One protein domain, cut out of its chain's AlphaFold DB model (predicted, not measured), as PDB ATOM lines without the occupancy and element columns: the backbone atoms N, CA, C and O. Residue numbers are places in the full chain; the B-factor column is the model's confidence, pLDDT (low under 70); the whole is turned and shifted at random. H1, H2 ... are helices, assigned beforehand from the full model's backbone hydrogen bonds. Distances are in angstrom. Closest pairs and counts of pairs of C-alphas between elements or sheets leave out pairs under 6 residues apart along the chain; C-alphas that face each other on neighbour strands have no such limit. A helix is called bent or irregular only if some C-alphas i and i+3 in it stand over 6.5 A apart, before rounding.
ATOM      1  N   GLU A  66     -48.402  15.369  33.024       80.69
ATOM      2  CA  GLU A  66     -48.107  14.050  33.595       80.69
ATOM      3  C   GLU A  66     -47.587  13.032  32.570       80.69
ATOM      4  O   GLU A  66     -46.790  12.166  32.918       80.69
ATOM      5  N   HIS A  67     -47.952  13.188  31.295       82.06
ATOM      6  CA  HIS A  67     -47.525  12.312  30.205       82.06
ATOM      7  C   HIS A  67     -46.134  12.667  29.662       82.06
ATOM      8  O   HIS A  67     -45.520  11.861  28.970       82.06
ATOM      9  N   ILE A  68     -45.624  13.862  29.973       76.12
ATOM     10  CA  ILE A  68     -44.361  14.394  29.434       76.12
ATOM     11  C   ILE A  68     -43.286  14.579  30.512       76.12
ATOM     12  O   ILE A  68     -42.319  15.315  30.320       76.12
ATOM     13  N   GLN A  69     -43.413  13.880  31.644       69.06
ATOM     14  CA  GLN A  69     -42.449  13.954  32.750       69.06
ATOM     15  C   GLN A  69     -41.016  13.596  32.324       69.06
ATOM     16  O   GLN A  69     -40.057  14.222  32.780       69.06
ATOM     17  N   ASN A  70     -40.883  12.669  31.370       67.56
ATOM     18  CA  ASN A  70     -39.604  12.231  30.806       67.56
ATOM     19  C   ASN A  70     -38.836  13.347  30.071       67.56
ATOM     20  O   ASN A  70     -37.631  13.223  29.876       67.56
ATOM     21  N   TYR A  71     -39.493  14.460  29.719       64.25
ATOM     22  CA  TYR A  71     -38.880  15.615  29.052       64.25
ATOM     23  C   TYR A  71     -38.313  16.667  30.031       64.25
ATOM     24  O   TYR A  71     -38.011  17.796  29.641       64.25
ATOM     25  N   GLY A  72     -38.129  16.301  31.308       58.38
ATOM     26  CA  GLY A  72     -37.397  17.105  32.297       58.38
ATOM     27  C   GLY A  72     -38.267  17.929  33.249       58.38
ATOM     28  O   GLY A  72     -37.809  18.935  33.792       58.38
ATOM     29  N   LEU A  73     -39.519  17.526  33.471       57.31
ATOM     30  CA  LEU A  73     -40.412  18.204  34.412       57.31
ATOM     31  C   LEU A  73     -40.077  17.845  35.861       57.31
ATOM     32  O   LEU A  73     -40.419  16.771  36.345       57.31
ATOM     33  N   ILE A  74     -39.499  18.798  36.592       53.75
ATOM     34  CA  ILE A  74     -39.441  18.762  38.056       53.75
ATOM     35  C   ILE A  74     -40.425  19.814  38.587       53.75
ATOM     36  O   ILE A  74     -40.133  21.004  38.591       53.75
ATOM     37  N   ASN A  75     -41.609  19.364  39.021       59.94
ATOM     38  CA  ASN A  75     -42.566  20.095  39.870       59.94
ATOM     39  C   ASN A  75     -42.863  21.562  39.487       59.94
ATOM     40  O   ASN A  75     -42.573  22.495  40.243       59.94
ATOM     41  N   LEU A  76     -43.536  21.771  38.353       64.88
ATOM     42  CA  LEU A  76     -44.098  23.073  37.982       64.88
ATOM     43  C   LEU A  76     -45.252  23.447  38.934       64.88
ATOM     44  O   LEU A  76     -46.389  23.005  38.782       64.88
ATOM     45  N   LYS A  77     -44.964  24.262  39.954       64.56
ATOM     46  CA  LYS A  77     -45.988  24.797  40.866       64.56
ATOM     47  C   LYS A  77     -46.759  25.930  40.183       64.56
ATOM     48  O   LYS A  77     -46.338  27.086  40.234       64.56
ATOM     49  N   LEU A  78     -47.920  25.606  39.610       63.38
ATOM     50  CA  LEU A  78     -48.874  26.530  38.968       63.38
ATOM     51  C   LEU A  78     -49.598  27.444  39.978       63.38
ATOM     52  O   LEU A  78     -50.820  27.506  40.045       63.38
ATOM     53  N   THR A  79     -48.843  28.150  40.812       62.84
ATOM     54  CA  THR A  79     -49.397  29.015  41.870       62.84
ATOM     55  C   THR A  79     -49.778  30.408  41.371       62.84
ATOM     56  O   THR A  79     -50.502  31.126  42.057       62.84
ATOM     57  N   LYS A  80     -49.304  30.814  40.186       65.69
ATOM     58  CA  LYS A  80     -49.628  32.100  39.554       65.69
ATOM     59  C   LYS A  80     -49.809  31.919  38.050       65.69
ATOM     60  O   LYS A  80     -49.064  31.164  37.434       65.69
ATOM     61  N   ALA A  81     -50.732  32.682  37.462       66.31
ATOM     62  CA  ALA A  81     -50.898  32.826  36.013       66.31
ATOM     63  C   ALA A  81     -49.764  33.683  35.415       66.31
ATOM     64  O   ALA A  81     -49.979  34.786  34.921       66.31
ATOM     65  N   ARG A  82     -48.523  33.225  35.579       67.75
ATOM     66  CA  ARG A  82     -47.327  33.831  34.997       67.75
ATOM     67  C   ARG A  82     -46.465  32.723  34.432       67.75
ATOM     68  O   ARG A  82     -46.266  31.710  35.104       67.75
ATOM     69  N   LEU A  83     -45.922  32.943  33.242       76.25
ATOM     70  CA  LEU A  83     -44.961  32.028  32.650       76.25
ATOM     71  C   LEU A  83     -43.694  31.983  33.523       76.25
ATOM     72  O   LEU A  83     -42.949  32.962  33.621       76.25
ATOM     73  N   SER A  84     -43.476  30.869  34.222       81.19
ATOM     74  CA  SER A  84     -42.269  30.679  35.028       81.19
ATOM     75  C   SER A  84     -41.078  30.322  34.133       81.19
ATOM     76  O   SER A  84     -41.247  29.883  32.993       81.19
ATOM     77  N   ARG A  85     -39.848  30.484  34.635       80.50
ATOM     78  CA  ARG A  85     -38.654  30.101  33.857       80.50
ATOM     79  C   ARG A  85     -38.624  28.602  33.566       80.50
ATOM     80  O   ARG A  85     -38.164  28.197  32.507       80.50
ATOM     81  N   GLU A  86     -39.144  27.797  34.483       79.94
ATOM     82  CA  GLU A  86     -39.284  26.351  34.338       79.94
ATOM     83  C   GLU A  86     -40.239  26.012  33.187       79.94
ATOM     84  O   GLU A  86     -39.915  25.153  32.372       79.94
ATOM     85  N   ALA A  87     -41.360  26.736  33.057       80.88
ATOM     86  CA  ALA A  87     -42.284  26.584  31.931       80.88
ATOM     87  C   ALA A  87     -41.649  26.978  30.589       80.88
ATOM     88  O   ALA A  87     -41.835  26.279  29.596       80.88
ATOM     89  N   ILE A  88     -40.861  28.060  30.557       84.25
ATOM     90  CA  ILE A  88     -40.123  28.475  29.351       84.25
ATOM     91  C   ILE A  88     -39.119  27.396  28.945       84.25
ATOM     92  O   ILE A  88     -39.096  26.976  27.792       84.25
ATOM     93  N   ASN A  89     -38.307  26.922  29.892       83.50
ATOM     94  CA  ASN A  89     -37.309  25.889  29.629       83.50
ATOM     95  C   ASN A  89     -37.961  24.588  29.153       83.50
ATOM     96  O   ASN A  89     -37.462  23.970  28.218       83.50
ATOM     97  N   LEU A  90     -39.094  24.204  29.749       82.56
ATOM     98  CA  LEU A  90     -39.878  23.060  29.297       82.56
ATOM     99  C   LEU A  90     -40.332  23.233  27.847       82.56
ATOM    100  O   LEU A  90     -40.104  22.342  27.038       82.56
ATOM    101  N   ALA A  91     -40.942  24.373  27.509       85.38
ATOM    102  CA  ALA A  91     -41.407  24.641  26.152       85.38
ATOM    103  C   ALA A  91     -40.252  24.563  25.138       85.38
ATOM    104  O   ALA A  91     -40.391  23.938  24.089       85.38
ATOM    105  N   VAL A  92     -39.090  25.135  25.475       85.25
ATOM    106  CA  VAL A  92     -37.869  25.064  24.654       85.25
ATOM    107  C   VAL A  92     -37.372  23.628  24.497       85.25
ATOM    108  O   VAL A  92     -37.021  23.228  23.390       85.25
ATOM    109  N   ASN A  93     -37.355  22.840  25.571       84.56
ATOM    110  CA  ASN A  93     -36.923  21.444  25.521       84.56
ATOM    111  C   ASN A  93     -37.874  20.576  24.688       84.56
ATOM    112  O   ASN A  93     -37.404  19.763  23.900       84.56
ATOM    113  N   LEU A  94     -39.189  20.785  24.809       86.12
ATOM    114  CA  LEU A  94     -40.190  20.099  23.991       86.12
ATOM    115  C   LEU A  94     -40.012  20.431  22.509       86.12
ATOM    116  O   LEU A  94     -39.914  19.522  21.692       86.12
ATOM    117  N   MET A  95     -39.883  21.718  22.169       87.00
ATOM    118  CA  MET A  95     -39.633  22.151  20.789       87.00
ATOM    119  C   MET A  95     -38.374  21.503  20.203       87.00
ATOM    120  O   MET A  95     -38.420  20.981  19.095       87.00
ATOM    121  N   LYS A  96     -37.272  21.473  20.962       83.31
ATOM    122  CA  LYS A  96     -36.031  20.804  20.542       83.31
ATOM    123  C   LYS A  96     -36.194  19.294  20.386       83.31
ATOM    124  O   LYS A  96     -35.584  18.710  19.500       83.31
ATOM    125  N   SER A  97     -36.979  18.654  21.249       82.19
ATOM    126  CA  SER A  97     -37.228  17.218  21.131       82.19
ATOM    127  C   SER A  97     -38.010  16.889  19.866       82.19
ATOM    128  O   SER A  97     -37.641  15.953  19.166       82.19
ATOM    129  N   PHE A  98     -39.039  17.675  19.547       83.25
ATOM    130  CA  PHE A  98     -39.806  17.494  18.315       83.25
ATOM    131  C   PHE A  98     -38.944  17.714  17.067       83.25
ATOM    132  O   PHE A  98     -39.012  16.918  16.138       83.25
ATOM    133  N   ASP A  99     -38.075  18.727  17.079       81.44
ATOM    134  CA  ASP A  99     -37.135  19.000  15.982       81.44
ATOM    135  C   ASP A  99     -36.117  17.855  15.778       81.44
ATOM    136  O   ASP A  99     -35.813  17.452  14.652       81.44
ATOM    137  N   ASN A 100     -35.633  17.263  16.876       80.56
ATOM    138  CA  ASN A 100     -34.754  16.091  16.828       80.56
ATOM    139  C   ASN A 100     -35.472  14.844  16.288       80.56
ATOM    140  O   ASN A 100     -34.904  14.121  15.468       80.56
ATOM    141  N   GLU A 101     -36.698  14.575  16.745       74.75
ATOM    142  CA  GLU A 101     -37.509  13.444  16.274       74.75
ATOM    143  C   GLU A 101     -37.804  13.550  14.770       74.75
ATOM    144  O   GLU A 101     -37.734  12.553  14.051       74.75
ATOM    145  N   ASP A 102     -38.050  14.759  14.273       72.62
ATOM    146  CA  ASP A 102     -38.257  15.015  12.850       72.62
ATOM    147  C   ASP A 102     -36.993  14.857  12.015       72.62
ATOM    148  O   ASP A 102     -37.029  14.257  10.940       72.62
ATOM    149  N   SER A 103     -35.858  15.336  12.520       67.25
ATOM    150  CA  SER A 103     -34.562  15.164  11.856       67.25
ATOM    151  C   SER A 103     -34.201  13.681  11.683       67.25
ATOM    152  O   SER A 103     -33.528  13.308  10.720       67.25
ATOM    153  N   MET A 104     -34.681  12.817  12.584       64.69
ATOM    154  CA  MET A 104     -34.518  11.361  12.511       64.69
ATOM    155  C   MET A 104     -35.503  10.689  11.536       64.69
ATOM    156  O   MET A 104     -35.251   9.562  11.112       64.69
ATOM    157  N   ALA A 105     -36.603  11.353  11.152       63.41
ATOM    158  CA  ALA A 105     -37.635  10.793  10.273       63.41
ATOM    159  C   ALA A 105     -37.196  10.671   8.798       63.41
ATOM    160  O   ALA A 105     -37.875  10.004   8.018       63.41
ATOM    161  N   GLY A 106     -36.045  11.249   8.427       61.94
ATOM    162  CA  GLY A 106     -35.396  11.094   7.122       61.94
ATOM    163  C   GLY A 106     -35.827  12.108   6.051       61.94
ATOM    164  O   GLY A 106     -36.686  12.966   6.263       61.94
ATOM    165  N   TRP A 107     -35.202  12.014   4.872       65.12
ATOM    166  CA  TRP A 107     -35.414  12.915   3.731       65.12
ATOM    167  C   TRP A 107     -36.122  12.195   2.580       65.12
ATOM    168  O   TRP A 107     -35.667  11.144   2.127       65.12
ATOM    169  N   ASP A 108     -37.221  12.761   2.072       63.69
ATOM    170  CA  ASP A 108     -37.904  12.221   0.899       63.69
ATOM    171  C   ASP A 108     -37.180  12.722  -0.355       63.69
ATOM    172  O   ASP A 108     -37.422  13.825  -0.856       63.69
ATOM    173  N   HIS A 109     -36.280  11.889  -0.880       64.00
ATOM    174  CA  HIS A 109     -35.526  12.180  -2.100       64.00
ATOM    175  C   HIS A 109     -36.410  12.335  -3.350       64.00
ATOM    176  O   HIS A 109     -35.937  12.863  -4.353       64.00
ATOM    177  N   THR A 110     -37.678  11.908  -3.317       68.94
ATOM    178  CA  THR A 110     -38.606  12.081  -4.447       68.94
ATOM    179  C   THR A 110     -39.298  13.441  -4.441       68.94
ATOM    180  O   THR A 110     -39.600  13.977  -5.506       68.94
ATOM    181  N   LYS A 111     -39.511  14.029  -3.257       71.19
ATOM    182  CA  LYS A 111     -40.188  15.325  -3.082       71.19
ATOM    183  C   LYS A 111     -39.241  16.476  -2.737       71.19
ATOM    184  O   LYS A 111     -39.695  17.614  -2.685       71.19
ATOM    185  N   ASN A 112     -37.950  16.195  -2.520       62.16
ATOM    186  CA  ASN A 112     -36.957  17.160  -2.025       62.16
ATOM    187  C   ASN A 112     -37.435  17.905  -0.767       62.16
ATOM    188  O   ASN A 112     -37.215  19.106  -0.617       62.16
ATOM    189  N   LEU A 113     -38.111  17.184   0.123       57.94
ATOM    190  CA  LEU A 113     -38.660  17.700   1.370       57.94
ATOM    191  C   LEU A 113     -38.303  16.726   2.503       57.94
ATOM    192  O   LEU A 113     -38.208  15.518   2.255       57.94
ATOM    193  N   PRO A 114     -38.128  17.208   3.745       60.56
ATOM    194  CA  PRO A 114     -38.106  16.330   4.909       60.56
ATOM    195  C   PRO A 114     -39.368  15.461   4.915       60.56
ATOM    196  O   PRO A 114     -40.456  15.954   4.609       60.56
ATOM    197  N   ILE A 115     -39.241  14.177   5.269       61.16
ATOM    198  CA  ILE A 115     -40.386  13.245   5.338       61.16
ATOM    199  C   ILE A 115     -41.449  13.775   6.315       61.16
ATOM    200  O   ILE A 115     -42.642  13.509   6.152       61.16
ATOM    201  N   LYS A 116     -41.024  14.578   7.297       63.25
ATOM    202  CA  LYS A 116     -41.878  15.229   8.281       63.25
ATOM    203  C   LYS A 116     -41.316  16.615   8.624       63.25
ATOM    204  O   LYS A 116     -40.159  16.730   9.007       63.25
ATOM    205  N   CYS A 117     -42.130  17.656   8.453       60.78
ATOM    206  CA  CYS A 117     -41.873  18.988   9.004       60.78
ATOM    207  C   CYS A 117     -42.933  19.273  10.067       60.78
ATOM    208  O   CYS A 117     -44.065  19.640   9.739       60.78
ATOM    209  N   VAL A 118     -42.595  19.099  11.335       70.56
ATOM    210  CA  VAL A 118     -43.422  19.497  12.469       70.56
ATOM    211  C   VAL A 118     -43.267  20.994  12.644       70.56
ATOM    212  O   VAL A 118     -42.181  21.544  12.797       70.56
ATOM    213  N   THR A 119     -44.403  21.675  12.616       83.06
ATOM    214  CA  THR A 119     -44.494  23.062  13.050       83.06
ATOM    215  C   THR A 119     -45.049  23.066  14.463       83.06
ATOM    216  O   THR A 119     -46.105  22.485  14.713       83.06
ATOM    217  N   VAL A 120     -44.355  23.730  15.387       86.88
ATOM    218  CA  VAL A 120     -44.823  23.878  16.768       86.88
ATOM    219  C   VAL A 120     -45.502  25.234  16.932       86.88
ATOM    220  O   VAL A 120     -44.881  26.277  16.732       86.88
ATOM    221  N   LEU A 121     -46.778  25.223  17.321       91.06
ATOM    222  CA  LEU A 121     -47.530  26.419  17.698       91.06
ATOM    223  C   LEU A 121     -47.620  26.506  19.224       91.06
ATOM    224  O   LEU A 121     -48.150  25.604  19.869       91.06
ATOM    225  N   VAL A 122     -47.129  27.606  19.799       89.69
ATOM    226  CA  VAL A 122     -47.146  27.850  21.248       89.69
ATOM    227  C   VAL A 122     -48.064  29.030  21.561       89.69
ATOM    228  O   VAL A 122     -47.875  30.126  21.035       89.69
ATOM    229  N   PHE A 123     -49.036  28.819  22.449       89.69
ATOM    230  CA  PHE A 123     -49.912  29.878  22.952       89.69
ATOM    231  C   PHE A 123     -49.337  30.478  24.241       89.69
ATOM    232  O   PHE A 123     -49.101  29.765  25.213       89.69
ATOM    233  N   LEU A 124     -49.124  31.797  24.249       89.56
ATOM    234  CA  LEU A 124     -48.611  32.576  25.384       89.56
ATOM    235  C   LEU A 124     -49.562  33.748  25.661       89.56
ATOM    236  O   LEU A 124     -50.233  34.221  24.743       89.56
ATOM    237  N   LEU A 125     -49.651  34.211  26.911       85.94
ATOM    238  CA  LEU A 125     -50.704  35.146  27.335       85.94
ATOM    239  C   LEU A 125     -50.473  36.570  26.819       85.94
ATOM    240  O   LEU A 125     -51.433  37.316  26.629       85.94
ATOM    241  N   GLY A 126     -49.214  36.969  26.613       88.00
ATOM    242  CA  GLY A 126     -48.885  38.337  26.218       88.00
ATOM    243  C   GLY A 126     -47.582  38.491  25.441       88.00
ATOM    244  O   GLY A 126     -46.725  37.612  25.419       88.00
ATOM    245  N   LEU A 127     -47.418  39.667  24.828       90.94
ATOM    246  CA  LEU A 127     -46.286  39.982  23.950       90.94
ATOM    247  C   LEU A 127     -44.921  39.839  24.639       90.94
ATOM    248  O   LEU A 127     -43.986  39.331  24.028       90.94
ATOM    249  N   LEU A 128     -44.812  40.245  25.908       89.12
ATOM    250  CA  LEU A 128     -43.566  40.125  26.673       89.12
ATOM    251  C   LEU A 128     -43.127  38.659  26.819       89.12
ATOM    252  O   LEU A 128     -41.947  38.338  26.688       89.12
ATOM    253  N   GLU A 129     -44.081  37.762  27.071       87.56
ATOM    254  CA  GLU A 129     -43.823  36.325  27.179       87.56
ATOM    255  C   GLU A 129     -43.400  35.750  25.825       87.56
ATOM    256  O   GLU A 129     -42.424  35.005  25.757       87.56
ATOM    257  N   ILE A 130     -44.072  36.166  24.744       91.38
ATOM    258  CA  ILE A 130     -43.727  35.784  23.366       91.38
ATOM    259  C   ILE A 130     -42.289  36.186  23.039       91.38
ATOM    260  O   ILE A 130     -41.510  35.353  22.582       91.38
ATOM    261  N   GLN A 131     -41.917  37.438  23.310       90.31
ATOM    262  CA  GLN A 131     -40.558  37.929  23.077       90.31
ATOM    263  C   GLN A 131     -39.529  37.150  23.898       90.31
ATOM    264  O   GLN A 131     -38.521  36.715  23.352       90.31
ATOM    265  N   THR A 132     -39.816  36.892  25.176       88.50
ATOM    266  CA  THR A 132     -38.904  36.149  26.058       88.50
ATOM    267  C   THR A 132     -38.640  34.733  25.539       88.50
ATOM    268  O   THR A 132     -37.492  34.285  25.498       88.50
ATOM    269  N   VAL A 133     -39.688  34.010  25.127       88.56
ATOM    270  CA  VAL A 133     -39.548  32.655  24.566       88.56
ATOM    271  C   VAL A 133     -38.813  32.702  23.227       88.56
ATOM    272  O   VAL A 133     -37.886  31.920  23.020       88.56
ATOM    273  N   TYR A 134     -39.156  33.650  22.353       90.25
ATOM    274  CA  TYR A 134     -38.499  33.836  21.059       90.25
ATOM    275  C   TYR A 134     -36.993  34.110  21.195       90.25
ATOM    276  O   TYR A 134     -36.179  33.479  20.520       90.25
ATOM    277  N   GLU A 135     -36.598  34.998  22.107       89.50
ATOM    278  CA  GLU A 135     -35.189  35.281  22.391       89.50
ATOM    279  C   GLU A 135     -34.466  34.064  22.973       89.50
ATOM    280  O   GLU A 135     -33.342  33.771  22.571       89.50
ATOM    281  N   THR A 136     -35.119  33.317  23.867       86.81
ATOM    282  CA  THR A 136     -34.549  32.098  24.465       86.81
ATOM    283  C   THR A 136     -34.317  31.003  23.419       86.81
ATOM    284  O   THR A 136     -33.337  30.264  23.509       86.81
ATOM    285  N   LEU A 137     -35.189  30.909  22.410       86.38
ATOM    286  CA  LEU A 137     -35.033  29.992  21.280       86.38
ATOM    287  C   LEU A 137     -33.901  30.419  20.339       86.38
ATOM    288  O   LEU A 137     -33.120  29.576  19.906       86.38
ATOM    289  N   ARG A 138     -33.797  31.718  20.034       83.38
ATOM    290  CA  ARG A 138     -32.779  32.263  19.121       83.38
ATOM    291  C   ARG A 138     -31.376  32.271  19.729       83.38
ATOM    292  O   ARG A 138     -30.398  32.083  19.010       83.38
ATOM    293  N   PHE A 139     -31.282  32.484  21.037       71.94
ATOM    294  CA  PHE A 139     -30.035  32.502  21.794       71.94
ATOM    295  C   PHE A 139     -30.091  31.450  22.910       71.94
ATOM    296  O   PHE A 139     -30.225  31.802  24.090       71.94
TER     297      PHE A 139
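Overview. This is residues 66 to 139 of the 147 residues of the protein "Hypothetical protein" of Rotaria sordida (UniProt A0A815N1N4). One long straight helix, H2, makes the spine of this loose model, with the short H1 set crosswise beside it and H3 slanting over it on the opposite side. After H2 the chain makes a small turn, where residues 107 to 108 pair with residues 113 to 114, and then folds back past H2 to reach H3; residues 72 to 84 and residues 105 to 126 are long stretches with no named element. The printed part has 74 residues with three named helices, H1, H2 and H3 in that order, and no named strand; the class is all helix. The whole is loose, with a radius of gyration of the C-alphas of 15.1 A, and elongated, spanning 50 by 28 by 20 A.

Arrangement. The printed part begins with H1, residues 66 to 71. H1 is irregular: C-alphas 67 and 70 are 7.9 A apart. After it comes H2, residues 85 to 104. H1 and H2 only just touch, with 3 pairs of C-alphas within 8 A; the closest C-alphas are those of Tyr 71 and Leu 94, 6.9 A apart. Their lines stand about perpendicular, at 73 degrees, and H2 touches H1 with residues 90 to 94 alone. H3, residues 127 to 138, touches H2, and the closest C-alphas are those of Ile 88 and Val 133, 6.4 A apart. H2 touches H3 with residues 88 to 92 alone, and H3 touches H2 with residues 133 to 137 alone. H2 and H3 run the same way at a steep tilt of 47 degrees. H1 and H3 are apart. In H2 and H3 every O i to N i+4 pair is within hydrogen-bond range; in H1 0 of 2 are, while 1 of its 3 O i to N i+3 pairs is.

Along the chain. H1 starts at C-alpha 66, (-48.107, 14.050, 33.595), and measures 10.4 A from first to last C-alpha. H2 measures 28.7 A, from C-alpha 85 at (-38.654, 30.101, 33.857) to C-alpha 104 at (-34.518, 11.361, 12.511). H3 measures 16.3 A and ends at C-alpha 138, (-32.779, 32.263, 19.121).

Size, cuts and confidence. The C-alphas farthest apart, those of Thr 79 and Thr 110, are 50.5 A apart. Both links are long: 13 residues from H1 to H2 and 22 from H2 to H3. Within the second, residues 107 to 108 pair with residues 113 to 114, antiparallel. The printed part has no cut. Its mean pLDDT is 76.0, and residues 69 to 82, 103 to 110 and 112 to 117 are under 70.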